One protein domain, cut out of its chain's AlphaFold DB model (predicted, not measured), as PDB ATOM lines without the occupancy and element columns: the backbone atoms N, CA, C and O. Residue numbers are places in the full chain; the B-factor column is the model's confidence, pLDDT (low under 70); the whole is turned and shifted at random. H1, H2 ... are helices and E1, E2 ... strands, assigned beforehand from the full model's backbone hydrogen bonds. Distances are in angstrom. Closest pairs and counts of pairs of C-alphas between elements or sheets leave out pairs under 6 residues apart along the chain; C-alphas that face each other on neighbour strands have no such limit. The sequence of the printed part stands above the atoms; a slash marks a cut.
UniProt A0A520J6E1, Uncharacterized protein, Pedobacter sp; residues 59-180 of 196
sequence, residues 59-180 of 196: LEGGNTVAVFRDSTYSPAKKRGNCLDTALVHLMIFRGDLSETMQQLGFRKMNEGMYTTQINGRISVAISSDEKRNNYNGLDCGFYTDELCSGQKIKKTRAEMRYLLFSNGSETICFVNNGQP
ATOM      1  N   LEU A  59      43.603  18.412   2.942       59.72
ATOM      2  CA  LEU A  59      42.668  17.385   3.448       59.72
ATOM      3  C   LEU A  59      42.063  16.493   2.348       59.72
ATOM      4  O   LEU A  59      40.951  15.989   2.492       59.72
ATOM      5  N   GLU A  60      42.788  16.300   1.248       62.50
ATOM      6  CA  GLU A  60      42.366  15.435   0.140       62.50
ATOM      7  C   GLU A  60      42.811  13.987   0.400       62.50
ATOM      8  O   GLU A  60      43.955  13.731   0.781       62.50
ATOM      9  N   GLY A  61      41.886  13.036   0.255       62.44
ATOM     10  CA  GLY A  61      42.118  11.633   0.593       62.44
ATOM     11  C   GLY A  61      40.829  10.812   0.678       62.44
ATOM     12  O   GLY A  61      39.765  11.316   1.051       62.44
ATOM     13  N   GLY A  62      40.920   9.527   0.322       76.75
ATOM     14  CA  GLY A  62      39.745   8.668   0.158       76.75
ATOM     15  C   GLY A  62      38.797   9.246  -0.895       76.75
ATOM     16  O   GLY A  62      39.227   9.582  -1.994       76.75
ATOM     17  N   ASN A  63      37.527   9.420  -0.528       80.38
ATOM     18  CA  ASN A  63      36.512  10.015  -1.401       80.38
ATOM     19  C   ASN A  63      36.521  11.555  -1.392       80.38
ATOM     20  O   ASN A  63      35.768  12.158  -2.149       80.38
ATOM     21  N   THR A  64      37.322  12.206  -0.538       83.25
ATOM     22  CA  THR A  64      37.359  13.676  -0.422       83.25
ATOM     23  C   THR A  64      38.263  14.276  -1.490       83.25
ATOM     24  O   THR A  64      39.470  14.031  -1.477       83.25
ATOM     25  N   VAL A  65      37.693  15.112  -2.360       81.25
ATOM     26  CA  VAL A  65      38.411  15.764  -3.471       81.25
ATOM     27  C   VAL A  65      38.693  17.245  -3.238       81.25
ATOM     28  O   VAL A  65      39.563  17.815  -3.887       81.25
ATOM     29  N   ALA A  66      37.961  17.890  -2.332       83.00
ATOM     30  CA  ALA A  66      38.251  19.249  -1.901       83.00
ATOM     31  C   ALA A  66      37.684  19.486  -0.503       83.00
ATOM     32  O   ALA A  66      36.686  18.886  -0.107       83.00
ATOM     33  N   VAL A  67      38.301  20.407   0.231       83.56
ATOM     34  CA  VAL A  67      37.770  20.901   1.501       83.56
ATOM     35  C   VAL A  67      37.680  22.412   1.438       83.56
ATOM     36  O   VAL A  67      38.616  23.079   1.004       83.56
ATOM     37  N   PHE A  68      36.557  22.952   1.881       84.38
ATOM     38  CA  PHE A  68      36.282  24.376   1.941       84.38
ATOM     39  C   PHE A  68      36.124  24.804   3.392       84.38
ATOM     40  O   PHE A  68      35.594  24.071   4.226       84.38
ATOM     41  N   ARG A  69      36.585  26.013   3.694       82.25
ATOM     42  CA  ARG A  69      36.374  26.660   4.983       82.25
ATOM     43  C   ARG A  69      35.743  28.016   4.753       82.25
ATOM     44  O   ARG A  69      36.216  28.782   3.920       82.25
ATOM     45  N   ASP A  70      34.742  28.342   5.552       80.19
ATOM     46  CA  ASP A  70      34.209  29.697   5.601       80.19
ATOM     47  C   ASP A  70      35.239  30.674   6.214       80.19
ATOM     48  O   ASP A  70      35.680  30.531   7.359       80.19
ATOM     49  N   SER A  71      35.650  31.660   5.418       76.69
ATOM     50  CA  SER A  71      36.646  32.685   5.750       76.69
ATOM     51  C   SER A  71      36.148  33.740   6.737       76.69
ATOM     52  O   SER A  71      36.966  34.389   7.392       76.69
ATOM     53  N   THR A  72      34.831  33.887   6.912       74.69
ATOM     54  CA  THR A  72      34.264  34.781   7.934       74.69
ATOM     55  C   THR A  72      34.474  34.232   9.348       74.69
ATOM     56  O   THR A  72      34.466  34.982  10.330       74.69
ATOM     57  N   TYR A  73      34.752  32.929   9.468       66.50
ATOM     58  CA  TYR A  73      35.033  32.278  10.738       66.50
ATOM     59  C   TYR A  73      36.495  32.455  11.161       66.50
ATOM     60  O   TYR A  73      37.389  31.665  10.834       66.50
ATOM     61  N   SER A  74      36.730  33.481  11.982       56.38
ATOM     62  CA  SER A  74      38.025  33.698  12.628       56.38
ATOM     63  C   SER A  74      38.292  32.641  13.716       56.38
ATOM     64  O   SER A  74      37.515  32.543  14.672       56.38
ATOM     65  N   PRO A  75      39.427  31.916  13.662       52.44
ATOM     66  CA  PRO A  75      39.802  30.942  14.691       52.44
ATOM     67  C   PRO A  75      40.082  31.584  16.066       52.44
ATOM     68  O   PRO A  75      40.159  30.885  17.073       52.44
ATOM     69  N   ALA A  76      40.216  32.916  16.138       46.19
ATOM     70  CA  ALA A  76      40.556  33.632  17.366       46.19
ATOM     71  C   ALA A  76      39.341  34.013  18.239       46.19
ATOM     72  O   ALA A  76      39.506  34.191  19.444       46.19
ATOM     73  N   LYS A  77      38.126  34.128  17.676       44.88
ATOM     74  CA  LYS A  77      36.943  34.612  18.427       44.88
ATOM     75  C   LYS A  77      36.176  33.531  19.187       44.88
ATOM     76  O   LYS A  77      35.375  33.868  20.052       44.88
ATOM     77  N   LYS A  78      36.431  32.249  18.923       45.06
ATOM     78  CA  LYS A  78      35.771  31.146  19.626       45.06
ATOM     79  C   LYS A  78      36.762  30.034  19.977       45.06
ATOM     80  O   LYS A  78      36.676  28.907  19.516       45.06
ATOM     81  N   ARG A  79      37.718  30.329  20.861       41.59
ATOM     82  CA  ARG A  79      38.657  29.342  21.447       41.59
ATOM     83  C   ARG A  79      37.979  28.229  22.284       41.59
ATOM     84  O   ARG A  79      38.664  27.539  23.037       41.59
ATOM     85  N   GLY A  80      36.655  28.091  22.196       48.12
ATOM     86  CA  GLY A  80      35.827  27.247  23.051       48.12
ATOM     87  C   GLY A  80      35.179  26.056  22.352       48.12
ATOM     88  O   GLY A  80      34.896  25.084  23.050       48.12
ATOM     89  N   ASN A  81      34.985  26.076  21.025       48.81
ATOM     90  CA  ASN A  81      34.503  24.905  20.306       48.81
ATOM     91  C   ASN A  81      35.448  24.571  19.137       48.81
ATOM     92  O   ASN A  81      35.474  25.195  18.088       48.81
ATOM     93  N   CYS A  82      36.203  23.497  19.305       50.53
ATOM     94  CA  CYS A  82      36.644  22.557  18.260       50.53
ATOM     95  C   CYS A  82      35.825  22.456  16.956       50.53
ATOM     96  O   CYS A  82      36.383  22.066  15.940       50.53
ATOM     97  N   LEU A  83      34.527  22.765  16.991       59.72
ATOM     98  CA  LEU A  83      33.575  22.657  15.886       59.72
ATOM     99  C   LEU A  83      33.092  24.034  15.398       59.72
ATOM    100  O   LEU A  83      32.069  24.144  14.728       59.72
ATOM    101  N   ASP A  84      33.796  25.110  15.763       55.75
ATOM    102  CA  ASP A  84      33.416  26.487  15.436       55.75
ATOM    103  C   ASP A  84      33.668  26.884  13.983       55.75
ATOM    104  O   ASP A  84      33.256  27.969  13.582       55.75
ATOM    105  N   THR A  85      34.317  26.038  13.192       59.25
ATOM    106  CA  THR A  85      34.494  26.247  11.756       59.25
ATOM    107  C   THR A  85      33.645  25.249  10.992       59.25
ATOM    108  O   THR A  85      33.820  24.051  11.184       59.25
ATOM    109  N   ALA A  86      32.785  25.728  10.092       67.00
ATOM    110  CA  ALA A  86      32.193  24.882   9.065       67.00
ATOM    111  C   ALA A  86      33.304  24.501   8.072       67.00
ATOM    112  O   ALA A  86      33.635  25.267   7.163       67.00
ATOM    113  N   LEU A  87      33.950  23.358   8.312       78.56
ATOM    114  CA  LEU A  87      34.713  22.680   7.272       78.56
ATOM    115  C   LEU A  87      33.720  21.881   6.445       78.56
ATOM    116  O   LEU A  87      32.964  21.084   6.998       78.56
ATOM    117  N   VAL A  88      33.716  22.124   5.141       84.88
ATOM    118  CA  VAL A  88      32.837  21.459   4.186       84.88
ATOM    119  C   VAL A  88      33.704  20.613   3.277       84.88
ATOM    120  O   VAL A  88      34.557  21.126   2.556       84.88
ATOM    121  N   HIS A  89      33.497  19.309   3.322       86.44
ATOM    122  CA  HIS A  89      34.166  18.350   2.467       86.44
ATOM    123  C   HIS A  89      33.315  18.123   1.227       86.44
ATOM    124  O   HIS A  89      32.129  17.816   1.329       86.44
ATOM    125  N   LEU A  90      33.939  18.252   0.063       88.38
ATOM    126  CA  LEU A  90      33.405  17.781  -1.199       88.38
ATOM    127  C   LEU A  90      33.917  16.362  -1.421       88.38
ATOM    128  O   LEU A  90      35.125  16.134  -1.546       88.38
ATOM    129  N   MET A  91      32.987  15.419  -1.450       89.31
ATOM    130  CA  MET A  91      33.245  13.997  -1.584       89.31
ATOM    131  C   MET A  91      32.576  13.431  -2.831       89.31
ATOM    132  O   MET A  91      31.546  13.937  -3.278       89.31
ATOM    133  N   ILE A  92      33.153  12.358  -3.367       88.50
ATOM    134  CA  ILE A  92      32.661  11.682  -4.567       88.50
ATOM    135  C   ILE A  92      32.522  10.200  -4.302       88.50
ATOM    136  O   ILE A  92      33.441   9.552  -3.801       88.50
ATOM    137  N   PHE A  93      31.372   9.671  -4.685       88.81
ATOM    138  CA  PHE A  93      31.039   8.268  -4.557       88.81
ATOM    139  C   PHE A  93      30.687   7.711  -5.932       88.81
ATOM    140  O   PHE A  93      29.936   8.323  -6.693       88.81
ATOM    141  N   ARG A  94      31.236   6.533  -6.241       87.31
ATOM    142  CA  ARG A  94      30.727   5.693  -7.326       87.31
ATOM    143  C   ARG A  94      29.481   4.988  -6.791       87.31
ATOM    144  O   ARG A  94      29.570   4.327  -5.754       87.31
ATOM    145  N   GLY A  95      28.360   5.179  -7.472       87.12
ATOM    146  CA  GLY A  95      27.060   4.650  -7.088       87.12
ATOM    147  C   GLY A  95      25.959   5.703  -7.007       87.12
ATOM    148  O   GLY A  95      26.205   6.914  -6.963       87.12
ATOM    149  N   ASP A  96      24.725   5.213  -6.970       88.44
ATOM    150  CA  ASP A  96      23.533   6.039  -6.794       88.44
ATOM    151  C   ASP A  96      23.416   6.600  -5.356       88.44
ATOM    152  O   ASP A  96      24.268   6.364  -4.487       88.44
ATOM    153  N   LEU A  97      22.345   7.358  -5.080       86.69
ATOM    154  CA  LEU A  97      22.071   7.878  -3.733       86.69
ATOM    155  C   LEU A  97      21.991   6.762  -2.684       86.69
ATOM    156  O   LEU A  97      22.513   6.919  -1.586       86.69
ATOM    157  N   SER A  98      21.350   5.636  -2.994       84.50
ATOM    158  CA  SER A  98      21.122   4.550  -2.037       84.50
ATOM    159  C   SER A  98      22.424   3.846  -1.660       84.50
ATOM    160  O   SER A  98      22.653   3.547  -0.484       84.50
ATOM    161  N   GLU A  99      23.293   3.593  -2.634       87.69
ATOM    162  CA  GLU A  99      24.630   3.037  -2.421       87.69
ATOM    163  C   GLU A  99      25.518   4.018  -1.654       87.69
ATOM    164  O   GLU A  99      26.192   3.631  -0.697       87.69
ATOM    165  N   THR A 100      25.467   5.302  -2.010       89.19
ATOM    166  CA  THR A 100      26.237   6.354  -1.337       89.19
ATOM    167  C   THR A 100      25.823   6.510   0.123       89.19
ATOM    168  O   THR A 100      26.673   6.529   1.012       89.19
ATOM    169  N   MET A 101      24.519   6.534   0.402       85.38
ATOM    170  CA  MET A 101      23.996   6.583   1.767       85.38
ATOM    171  C   MET A 101      24.471   5.380   2.594       85.38
ATOM    172  O   MET A 101      24.849   5.540   3.753       85.38
ATOM    173  N   GLN A 102      24.541   4.184   2.002       85.12
ATOM    174  CA  GLN A 102      25.092   3.004   2.677       85.12
ATOM    175  C   GLN A 102      26.589   3.120   2.968       85.12
ATOM    176  O   GLN A 102      27.020   2.785   4.074       85.12
ATOM    177  N   GLN A 103      27.376   3.644   2.025       85.88
ATOM    178  CA  GLN A 103      28.806   3.909   2.226       85.88
ATOM    179  C   GLN A 103      29.052   4.958   3.324       85.88
ATOM    180  O   GLN A 103      30.020   4.852   4.074       85.88
ATOM    181  N   LEU A 104      28.141   5.924   3.471       83.19
ATOM    182  CA  LEU A 104      28.130   6.908   4.558       83.19
ATOM    183  C   LEU A 104      27.637   6.336   5.905       83.19
ATOM    184  O   LEU A 104      27.593   7.050   6.906       83.19
ATOM    185  N   GLY A 105      27.283   5.047   5.961       82.69
ATOM    186  CA  GLY A 105      26.860   4.355   7.181       82.69
ATOM    187  C   GLY A 105      25.364   4.449   7.484       82.69
ATOM    188  O   GLY A 105      24.928   3.999   8.547       82.69
ATOM    189  N   PHE A 106      24.562   4.990   6.567       82.69
ATOM    190  CA  PHE A 106      23.111   4.950   6.676       82.69
ATOM    191  C   PHE A 106      22.565   3.603   6.204       82.69
ATOM    192  O   PHE A 106      23.069   2.950   5.299       82.69
ATOM    193  N   ARG A 107      21.475   3.176   6.816       80.56
ATOM    194  CA  ARG A 107      20.739   1.962   6.496       80.56
ATOM    195  C   ARG A 107      19.392   2.370   5.945       80.56
ATOM    196  O   ARG A 107      18.658   3.118   6.589       80.56
ATOM    197  N   LYS A 108      19.062   1.877   4.760       74.31
ATOM    198  CA  LYS A 108      17.728   2.052   4.193       74.31
ATOM    199  C   LYS A 108      16.715   1.346   5.095       74.31
ATOM    200  O   LYS A 108      16.919   0.185   5.442       74.31
ATOM    201  N   MET A 109      15.657   2.048   5.486       72.75
ATOM    202  CA  MET A 109      14.517   1.424   6.157       72.75
ATOM    203  C   MET A 109      13.452   1.070   5.123       72.75
ATOM    204  O   MET A 109      13.147  -0.100   4.914       72.75
ATOM    205  N   ASN A 110      12.933   2.096   4.442       68.69
ATOM    206  CA  ASN A 110      11.817   2.016   3.503       68.69
ATOM    207  C   ASN A 110      12.137   2.904   2.277       68.69
ATOM    208  O   ASN A 110      13.214   3.501   2.212       68.69
ATOM    209  N   GLU A 111      11.230   3.010   1.301       68.75
ATOM    210  CA  GLU A 111      11.403   3.915   0.151       68.75
ATOM    211  C   GLU A 111      11.719   5.351   0.600       68.75
ATOM    212  O   GLU A 111      10.982   5.938   1.390       68.75
ATOM    213  N   GLY A 112      12.855   5.885   0.138       62.97
ATOM    214  CA  GLY A 112      13.301   7.250   0.439       62.97
ATOM    215  C   GLY A 112      13.642   7.532   1.908       62.97
ATOM    216  O   GLY A 112      13.899   8.685   2.236       62.97
ATOM    217  N   MET A 113      13.644   6.521   2.791       69.81
ATOM    218  CA  MET A 113      13.944   6.692   4.215       69.81
ATOM    219  C   MET A 113      15.212   5.960   4.632       69.81
ATOM    220  O   MET A 113      15.304   4.731   4.558       69.81
ATOM    221  N   TYR A 114      16.158   6.726   5.167       74.69
ATOM    222  CA  TYR A 114      17.445   6.233   5.647       74.69
ATOM    223  C   TYR A 114      17.611   6.500   7.137       74.69
ATOM    224  O   TYR A 114      17.169   7.535   7.636       74.69
ATOM    225  N   THR A 115      18.283   5.582   7.833       76.06
ATOM    226  CA  THR A 115      18.650   5.740   9.236       76.06
ATOM    227  C   THR A 115      20.101   5.419   9.517       76.06
ATOM    228  O   THR A 115      20.634   4.429   9.042       76.06
ATOM    229  N   THR A 116      20.759   6.240  10.321       75.69
ATOM    230  CA  THR A 116      22.103   5.959  10.834       75.69
ATOM    231  C   THR A 116      22.050   5.836  12.348       75.69
ATOM    232  O   THR A 116      21.117   6.343  12.967       75.69
ATOM    233  N   GLN A 117      23.029   5.150  12.940       66.44
ATOM    234  CA  GLN A 117      23.221   5.105  14.386       66.44
ATOM    235  C   GLN A 117      24.537   5.770  14.756       66.44
ATOM    236  O   GLN A 117      25.612   5.227  14.512       66.44
ATOM    237  N   ILE A 118      24.447   6.903  15.447       62.91
ATOM    238  CA  ILE A 118      25.615   7.577  16.015       62.91
ATOM    239  C   ILE A 118      25.677   7.254  17.502       62.91
ATOM    240  O   ILE A 118      24.701   7.431  18.237       62.91
ATOM    241  N   ASN A 119      26.818   6.715  17.943       55.78
ATOM    242  CA  ASN A 119      27.058   6.298  19.330       55.78
ATOM    243  C   ASN A 119      25.969   5.358  19.902       55.78
ATOM    244  O   ASN A 119      25.708   5.356  21.106       55.78
ATOM    245  N   GLY A 120      25.324   4.565  19.037       53.50
ATOM    246  CA  GLY A 120      24.348   3.533  19.404       53.50
ATOM    247  C   GLY A 120      22.998   4.032  19.936       53.50
ATOM    248  O   GLY A 120      22.285   3.235  20.540       53.50
ATOM    249  N   ARG A 121      22.645   5.320  19.782       45.78
ATOM    250  CA  ARG A 121      21.402   5.874  20.371       45.78
ATOM    251  C   ARG A 121      20.544   6.745  19.460       45.78
ATOM    252  O   ARG A 121      19.352   6.861  19.721       45.78
ATOM    253  N   ILE A 122      21.114   7.376  18.439       53.91
ATOM    254  CA  ILE A 122      20.381   8.342  17.613       53.91
ATOM    255  C   ILE A 122      20.045   7.679  16.285       53.91
ATOM    256  O   ILE A 122      20.965   7.397  15.528       53.91
ATOM    257  N   SER A 123      18.754   7.448  16.034       52.53
ATOM    258  CA  SER A 123      18.207   7.082  14.727       52.53
ATOM    259  C   SER A 123      17.675   8.341  14.059       52.53
ATOM    260  O   SER A 123      16.639   8.868  14.453       52.53
ATOM    261  N   VAL A 124      18.400   8.843  13.065       60.03
ATOM    262  CA  VAL A 124      17.906   9.917  12.191       60.03
ATOM    263  C   VAL A 124      17.033   9.263  11.126       60.03
ATOM    264  O   VAL A 124      17.412   8.205  10.638       60.03
ATOM    265  N   ALA A 125      15.875   9.827  10.796       52.22
ATOM    266  CA  ALA A 125      15.099   9.436   9.622       52.22
ATOM    267  C   ALA A 125      15.185  10.588   8.627       52.22
ATOM    268  O   ALA A 125      14.790  11.707   8.944       52.22
ATOM    269  N   ILE A 126      15.758  10.321   7.463       63.66
ATOM    270  CA  ILE A 126      15.930  11.320   6.413       63.66
ATOM    271  C   ILE A 126      14.846  11.091   5.372       63.66
ATOM    272  O   ILE A 126      14.695   9.962   4.912       63.66
ATOM    273  N   SER A 127      14.123  12.146   5.005       54.47
ATOM    274  CA  SER A 127      13.170  12.142   3.901       54.47
ATOM    275  C   SER A 127      13.243  13.476   3.171       54.47
ATOM    276  O   SER A 127      12.834  14.486   3.731       54.47
ATOM    277  N   SER A 128      13.757  13.443   1.941       56.56
ATOM    278  CA  SER A 128      13.199  14.142   0.776       56.56
ATOM    279  C   SER A 128      14.185  14.009  -0.384       56.56
ATOM    280  O   SER A 128      15.097  14.820  -0.527       56.56
ATOM    281  N   ASP A 129      14.004  12.972  -1.205       64.12
ATOM    282  CA  ASP A 129      14.640  12.940  -2.521       64.12
ATOM    283  C   ASP A 129      14.065  14.103  -3.341       64.12
ATOM    284  O   ASP A 129      12.880  14.118  -3.689       64.12
ATOM    285  N   GLU A 130      14.890  15.093  -3.649       66.56
ATOM    286  CA  GLU A 130      14.529  16.190  -4.529       66.56
ATOM    287  C   GLU A 130      14.867  15.803  -5.968       66.56
ATOM    288  O   GLU A 130      16.030  15.740  -6.364       66.56
ATOM    289  N   LYS A 131      13.848  15.513  -6.778       72.38
ATOM    290  CA  LYS A 131      14.058  15.205  -8.197       72.38
ATOM    291  C   LYS A 131      14.153  16.494  -9.002       72.38
ATOM    292  O   LYS A 131      13.189  17.256  -9.086       72.38
ATOM    293  N   ARG A 132      15.298  16.714  -9.642       72.75
ATOM    294  CA  ARG A 132      15.502  17.752 -10.659       72.75
ATOM    295  C   ARG A 132      15.675  17.092 -12.024       72.75
ATOM    296  O   ARG A 132      15.861  15.883 -12.124       72.75
ATOM    297  N   ASN A 133      15.621  17.886 -13.093       74.81
ATOM    298  CA  ASN A 133      15.646  17.362 -14.466       74.81
ATOM    299  C   ASN A 133      16.885  16.498 -14.769       74.81
ATOM    300  O   ASN A 133      16.788  15.577 -15.573       74.81
ATOM    301  N   ASN A 134      18.020  16.775 -14.114       77.44
ATOM    302  CA  ASN A 134      19.314  16.163 -14.434       77.44
ATOM    303  C   ASN A 134      19.979  15.453 -13.239       77.44
ATOM    304  O   ASN A 134      21.099  14.967 -13.377       77.44
ATOM    305  N   TYR A 135      19.347  15.433 -12.061       85.56
ATOM    306  CA  TYR A 135      19.881  14.760 -10.876       85.56
ATOM    307  C   TYR A 135      18.792  14.484  -9.833       85.56
ATOM    308  O   TYR A 135      17.766  15.168  -9.787       85.56
ATOM    309  N   ASN A 136      19.056  13.517  -8.957       86.12
ATOM    310  CA  ASN A 136      18.331  13.332  -7.702       86.12
ATOM    311  C   ASN A 136      19.166  13.905  -6.554       86.12
ATOM    312  O   ASN A 136      20.343  13.563  -6.414       86.12
ATOM    313  N   GLY A 137      18.578  14.810  -5.782       84.75
ATOM    314  CA  GLY A 137      19.202  15.486  -4.656       84.75
ATOM    315  C   GLY A 137      18.715  14.942  -3.319       84.75
ATOM    316  O   GLY A 137      17.582  14.478  -3.228       84.75
ATOM    317  N   LEU A 138      19.540  15.020  -2.278       86.06
ATOM    318  CA  LEU A 138      19.118  14.730  -0.906       86.06
ATOM    319  C   LEU A 138      19.791  15.694   0.066       86.06
ATOM    320  O   LEU A 138      21.018  15.727   0.149       86.06
ATOM    321  N   ASP A 139      18.989  16.452   0.809       84.25
ATOM    322  CA  ASP A 139      19.446  17.278   1.924       84.25
ATOM    323  C   ASP A 139      19.148  16.569   3.238       84.25
ATOM    324  O   ASP A 139      17.996  16.240   3.535       84.25
ATOM    325  N   CYS A 140      20.177  16.306   4.034       78.12
ATOM    326  CA  CYS A 140      19.964  15.738   5.348       78.12
ATOM    327  C   CYS A 140      20.885  16.318   6.407       78.12
ATOM    328  O   CYS A 140      22.101  16.223   6.310       78.12
ATOM    329  N   GLY A 141      20.283  16.878   7.454       76.50
ATOM    330  CA  GLY A 141      20.973  17.433   8.612       76.50
ATOM    331  C   GLY A 141      20.589  16.712   9.896       76.50
ATOM    332  O   GLY A 141      19.422  16.396  10.128       76.50
ATOM    333  N   PHE A 142      21.561  16.462  10.767       74.56
ATOM    334  CA  PHE A 142      21.295  16.025  12.132       74.56
ATOM    335  C   PHE A 142      22.323  16.576  13.107       74.56
ATOM    336  O   PHE A 142      23.475  16.853  12.773       74.56
ATOM    337  N   TYR A 143      21.897  16.685  14.361       73.31
ATOM    338  CA  TYR A 143      22.764  17.122  15.440       73.31
ATOM    339  C   TYR A 143      23.439  15.933  16.120       73.31
ATOM    340  O   TYR A 143      22.783  14.956  16.485       73.31
ATOM    341  N   THR A 144      24.741  16.049  16.341       67.75
ATOM    342  CA  THR A 144      25.557  15.110  17.111       67.75
ATOM    343  C   THR A 144      26.279  15.835  18.248       67.75
ATOM    344  O   THR A 144      26.478  17.049  18.200       67.75
ATOM    345  N   ASP A 145      26.710  15.082  19.256       68.38
ATOM    346  CA  ASP A 145      27.667  15.552  20.254       68.38
ATOM    347  C   ASP A 145      29.061  15.040  19.871       68.38
ATOM    348  O   ASP A 145      29.316  13.836  19.989       68.38
ATOM    349  N   GLU A 146      29.984  15.918  19.467       60.41
ATOM    350  CA  GLU A 146      31.382  15.512  19.254       60.41
ATOM    351  C   GLU A 146      32.285  15.868  20.439       60.41
ATOM    352  O   GLU A 146      32.071  16.841  21.177       60.41
ATOM    353  N   LEU A 147      33.303  15.026  20.634       57.44
ATOM    354  CA  LEU A 147      34.339  15.205  21.640       57.44
ATOM    355  C   LEU A 147      35.526  15.946  21.049       57.44
ATOM    356  O   LEU A 147      36.085  15.571  20.025       57.44
ATOM    357  N   CYS A 148      35.963  16.956  21.778       54.81
ATOM    358  CA  CYS A 148      36.969  17.881  21.311       54.81
ATOM    359  C   CYS A 148      38.282  17.625  22.029       54.81
ATOM    360  O   CYS A 148      38.406  17.889  23.226       54.81
ATOM    361  N   SER A 149      39.264  17.070  21.316       49.31
ATOM    362  CA  SER A 149      40.574  16.791  21.896       49.31
ATOM    363  C   SER A 149      41.301  18.105  22.190       49.31
ATOM    364  O   SER A 149      41.614  18.859  21.273       49.31
ATOM    365  N   GLY A 150      41.579  18.381  23.465       50.75
ATOM    366  CA  GLY A 150      42.429  19.505  23.882       50.75
ATOM    367  C   GLY A 150      41.846  20.389  24.983       50.75
ATOM    368  O   GLY A 150      42.595  21.081  25.665       50.75
ATOM    369  N   GLN A 151      40.538  20.333  25.235       51.59
ATOM    370  CA  GLN A 151      39.916  20.974  26.393       51.59
ATOM    371  C   GLN A 151      38.957  19.977  27.042       51.59
ATOM    372  O   GLN A 151      38.238  19.276  26.337       51.59
ATOM    373  N   LYS A 152      39.002  19.870  28.377       50.81
ATOM    374  CA  LYS A 152      38.151  19.011  29.224       50.81
ATOM    375  C   LYS A 152      36.820  18.662  28.549       50.81
ATOM    376  O   LYS A 152      36.000  19.560  28.436       50.81
ATOM    377  N   ILE A 153      36.652  17.398  28.135       52.53
ATOM    378  CA  ILE A 153      35.430  16.686  27.686       52.53
ATOM    379  C   ILE A 153      34.169  17.574  27.625       52.53
ATOM    380  O   ILE A 153      33.208  17.365  28.364       52.53
ATOM    381  N   LYS A 154      34.159  18.596  26.769       54.69
ATOM    382  CA  LYS A 154      32.991  19.450  26.580       54.69
ATOM    383  C   LYS A 154      32.347  18.973  25.299       54.69
ATOM    384  O   LYS A 154      32.859  19.226  24.212       54.69
ATOM    385  N   LYS A 155      31.259  18.219  25.454       58.12
ATOM    386  CA  LYS A 155      30.397  17.862  24.331       58.12
ATOM    387  C   LYS A 155      29.901  19.154  23.706       58.12
ATOM    388  O   LYS A 155      29.327  19.992  24.405       58.12
ATOM    389  N   THR A 156      30.163  19.317  22.422       61.62
ATOM    390  CA  THR A 156      29.600  20.419  21.651       61.62
ATOM    391  C   THR A 156      28.581  19.827  20.700       61.62
ATOM    392  O   THR A 156      28.886  18.856  20.008       61.62
ATOM    393  N   ARG A 157      27.386  20.416  20.678       65.88
ATOM    394  CA  ARG A 157      26.374  20.094  19.681       65.88
ATOM    395  C   ARG A 157      26.865  20.609  18.328       65.88
ATOM    396  O   ARG A 157      26.962  21.821  18.146       65.88
ATOM    397  N   ALA A 158      27.196  19.698  17.426       68.81
ATOM    398  CA  ALA A 158      27.509  19.980  16.031       68.81
ATOM    399  C   ALA A 158      26.367  19.516  15.143       68.81
ATOM    400  O   ALA A 158      25.652  18.576  15.485       68.81
ATOM    401  N   GLU A 159      26.211  20.175  14.006       74.25
ATOM    402  CA  GLU A 159      25.364  19.694  12.929       74.25
ATOM    403  C   GLU A 159      26.244  19.047  11.864       74.25
ATOM    404  O   GLU A 159      27.204  19.663  11.396       74.25
ATOM    405  N   MET A 160      25.908  17.814  11.494       77.75
ATOM    406  CA  MET A 160      26.371  17.220  10.248       77.75
ATOM    407  C   MET A 160      25.226  17.312   9.250       77.75
ATOM    408  O   MET A 160      24.148  16.767   9.491       77.75
ATOM    409  N   ARG A 161      25.470  18.003   8.146       82.12
ATOM    410  CA  ARG A 161      24.561  18.167   7.020       82.12
ATOM    411  C   ARG A 161      25.232  17.624   5.771       82.12
ATOM    412  O   ARG A 161      26.374  17.977   5.479       82.12
ATOM    413  N   TYR A 162      24.526  16.760   5.060       85.88
ATOM    414  CA  TYR A 162      24.946  16.166   3.804       85.88
ATOM    415  C   TYR A 162      24.025  16.685   2.708       85.88
ATOM    416  O   TYR A 162      22.809  16.513   2.787       85.88
ATOM    417  N   LEU A 163      24.615  17.297   1.689       89.81
ATOM    418  CA  LEU A 163      23.941  17.714   0.467       89.81
ATOM    419  C   LEU A 163      24.440  16.785  -0.637       89.81
ATOM    420  O   LEU A 163      25.601  16.877  -1.049       89.81
ATOM    421  N   LEU A 164      23.598  15.844  -1.050       91.69
ATOM    422  CA  LEU A 164      23.941  14.840  -2.048       91.69
ATOM    423  C   LEU A 164      23.290  15.163  -3.388       91.69
ATOM    424  O   LEU A 164      22.141  15.587  -3.438       91.69
ATOM    425  N   PHE A 165      24.018  14.890  -4.465       92.94
ATOM    426  CA  PHE A 165      23.599  15.077  -5.849       92.94
ATOM    427  C   PHE A 165      23.978  13.836  -6.641       92.94
ATOM    428  O   PHE A 165      25.160  13.515  -6.716       92.94
ATOM    429  N   SER A 166      23.015  13.142  -7.240       92.00
ATOM    430  CA  SER A 166      23.275  11.899  -7.969       92.00
ATOM    431  C   SER A 166      22.695  11.909  -9.375       92.00
ATOM    432  O   SER A 166      21.537  12.282  -9.568       92.00
ATOM    433  N   ASN A 167      23.482  11.451 -10.349       91.06
ATOM    434  CA  ASN A 167      23.028  11.182 -11.720       91.06
ATOM    435  C   ASN A 167      22.589   9.713 -11.915       91.06
ATOM    436  O   ASN A 167      22.249   9.315 -13.026       91.06
ATOM    437  N   GLY A 168      22.598   8.906 -10.846       88.31
ATOM    438  CA  GLY A 168      22.280   7.477 -10.865       88.31
ATOM    439  C   GLY A 168      23.492   6.547 -10.980       88.31
ATOM    440  O   GLY A 168      23.379   5.385 -10.608       88.31
ATOM    441  N   SER A 169      24.651   7.032 -11.433       88.44
ATOM    442  CA  SER A 169      25.907   6.262 -11.464       88.44
ATOM    443  C   SER A 169      26.978   6.816 -10.530       88.44
ATOM    444  O   SER A 169      27.860   6.090 -10.079       88.44
ATOM    445  N   GLU A 170      26.923   8.111 -10.253       89.75
ATOM    446  CA  GLU A 170      27.871   8.848  -9.433       89.75
ATOM    447  C   GLU A 170      27.095   9.781  -8.512       89.75
ATOM    448  O   GLU A 170      26.042  10.319  -8.875       89.75
ATOM    449  N   THR A 171      27.637   9.993  -7.317       91.88
ATOM    450  CA  THR A 171      27.051  10.891  -6.330       91.88
ATOM    451  C   THR A 171      28.105  11.848  -5.791       91.88
ATOM    452  O   THR A 171      29.145  11.438  -5.270       91.88
ATOM    453  N   ILE A 172      27.817  13.141  -5.905       92.19
ATOM    454  CA  ILE A 172      28.573  14.224  -5.283       92.19
ATOM    455  C   ILE A 172      27.959  14.511  -3.919       92.19
ATOM    456  O   ILE A 172      26.744  14.625  -3.803       92.19
ATOM    457  N   CYS A 173      28.788  14.648  -2.891       91.00
ATOM    458  CA  CYS A 173      28.342  14.927  -1.533       91.00
ATOM    459  C   CYS A 173      29.115  16.111  -0.957       91.00
ATOM    460  O   CYS A 173      30.339  16.060  -0.843       91.00
ATOM    461  N   PHE A 174      28.400  17.146  -0.527       89.81
ATOM    462  CA  PHE A 174      28.935  18.164   0.369       89.81
ATOM    463  C   PHE A 174      28.560  17.787   1.794       89.81
ATOM    464  O   PHE A 174      27.378  17.696   2.106       89.81
ATOM    465  N   VAL A 175      29.549  17.574   2.656       86.44
ATOM    466  CA  VAL A 175      29.317  17.303   4.079       86.44
ATOM    467  C   VAL A 175      30.032  18.334   4.932       86.44
ATOM    468  O   VAL A 175      31.233  18.547   4.761       86.44
ATOM    469  N   ASN A 176      29.320  18.987   5.851       81.94
ATOM    470  CA  ASN A 176      29.969  19.787   6.886       81.94
ATOM    471  C   ASN A 176      30.198  18.966   8.157       81.94
ATOM    472  O   ASN A 176      29.428  18.072   8.504       81.94
ATOM    473  N   ASN A 177      31.242  19.335   8.892       69.75
ATOM    474  CA  ASN A 177      31.349  18.999  10.303       69.75
ATOM    475  C   ASN A 177      31.460  20.294  11.115       69.75
ATOM    476  O   ASN A 177      32.401  21.071  10.931       69.75
ATOM    477  N   GLY A 178      30.491  20.529  12.001       69.56
ATOM    478  CA  GLY A 178      30.566  21.565  13.024       69.56
ATOM    479  C   GLY A 178      29.406  22.549  12.981       69.56
ATOM    480  O   GLY A 178      28.278  22.194  13.328       69.56
ATOM    481  N   GLN A 179      29.690  23.807  12.633       71.94
ATOM    482  CA  GLN A 179      28.648  24.829  12.498       71.94
ATOM    483  C   GLN A 179      27.704  24.488  11.333       71.94
ATOM    484  O   GLN A 179      28.201  24.116  10.265       71.94
ATOM    485  N   PRO A 180      26.379  24.647  11.516       71.25
ATOM    486  CA  PRO A 180      25.389  24.410  10.471       71.25
ATOM    487  C   PRO A 180      25.693  25.181   9.187       71.25
ATOM    488  O   PRO A 180      26.069  26.356   9.241       71.25
TER     489      PRO A 180
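Overview. This is residues 59 to 180 of the 196 residues of an uncharacterized protein of Pedobacter sp (UniProt A0A520J6E1). One twisted sheet of six strands makes the body; a short helix, H1, sits over one of its faces, and the small hairpin of E3 and E4 lies by H1, away from the strands of the large sheet. The long hairpin of E6 and E7 runs through the body, and the unnamed residues 71 to 86 and 147 to 155 loop out near one end of the longest axis. The printed part has 122 residues, with one named helix and eight named strands in the order E1 E2 H1 E3 E4 E5 E6 E7 E8. The large sheet runs E1, E2, E8, E7, E6, E5, antiparallel throughout, and the class is mostly strand. The whole is compact, with a radius of gyration of the C-alphas of 15.5 A and spans of 43 by 32 by 24 A.

Along the chain. E1, residues 64 to 70, begins at C-alpha 64 (37.359, 13.676, -0.422) and is 17.4 A long. E2 is residues 87 to 94, 22.7 A, and H1 residues 97 to 103, 9.8 A. E3 is residues 107 to 110, E4 residues 113 to 115 and E5 residues 129 to 132. E6, residues 135 to 146, is 32.3 A long and bends by 56 degrees at residue 143. E7, residues 156 to 166, is 31.5 A long. E8, residues 170 to 177, is 22.5 A long and ends at C-alpha 177 (31.349, 18.999, 10.303).

Arrangement. E1 and E5 are the edge strands of the large sheet. E1 and E2 form a hairpin, with N 68 and O 88 2.8 A apart, within hydrogen-bond range. E2 and E8 are antiparallel at 158 degrees, with N 91 and O 173 at 2.8 A. E5, E6, E7 and E8 make a meander, each strand the antiparallel neighbour of the one before: N 130 and O 137 are 2.8 A apart, N 140 and O 162 2.9 A, N 163 and O 174 2.8 A. H1 is on the sheet at a height of 8.4 A, only just over E8 and E7 with 3 C-alphas each, and slantwise to the strands, at 49 degrees to E7 on the local plane. The closest C-alphas of H1 and E7, Leu 97 and Ser 166, are 6.0 A apart. In H1 every O i to N i+4 pair is within hydrogen-bond range. E3 and E4 form a hairpin, with N 107 and O 115 at 2.7 A; the closest C-alphas of H1 and E3, Met 101 and Arg 107, are 7.4 A apart. E3 and E6 are apart, as are E4 and E5.

Size, cuts and confidence. The two C-alphas farthest apart, those of Asn 133 and Lys 152, are 49.2 A from each other. The printed part has no cut. The links E1 to E2 and E4 to E5 are long; in the latter, residues 117 to 118 pair with 122 to 123, antiparallel. The mean pLDDT of the printed part is 72.3, and 52 residues are under 70, among them 73 to 86, 117 to 130 and 144 to 158.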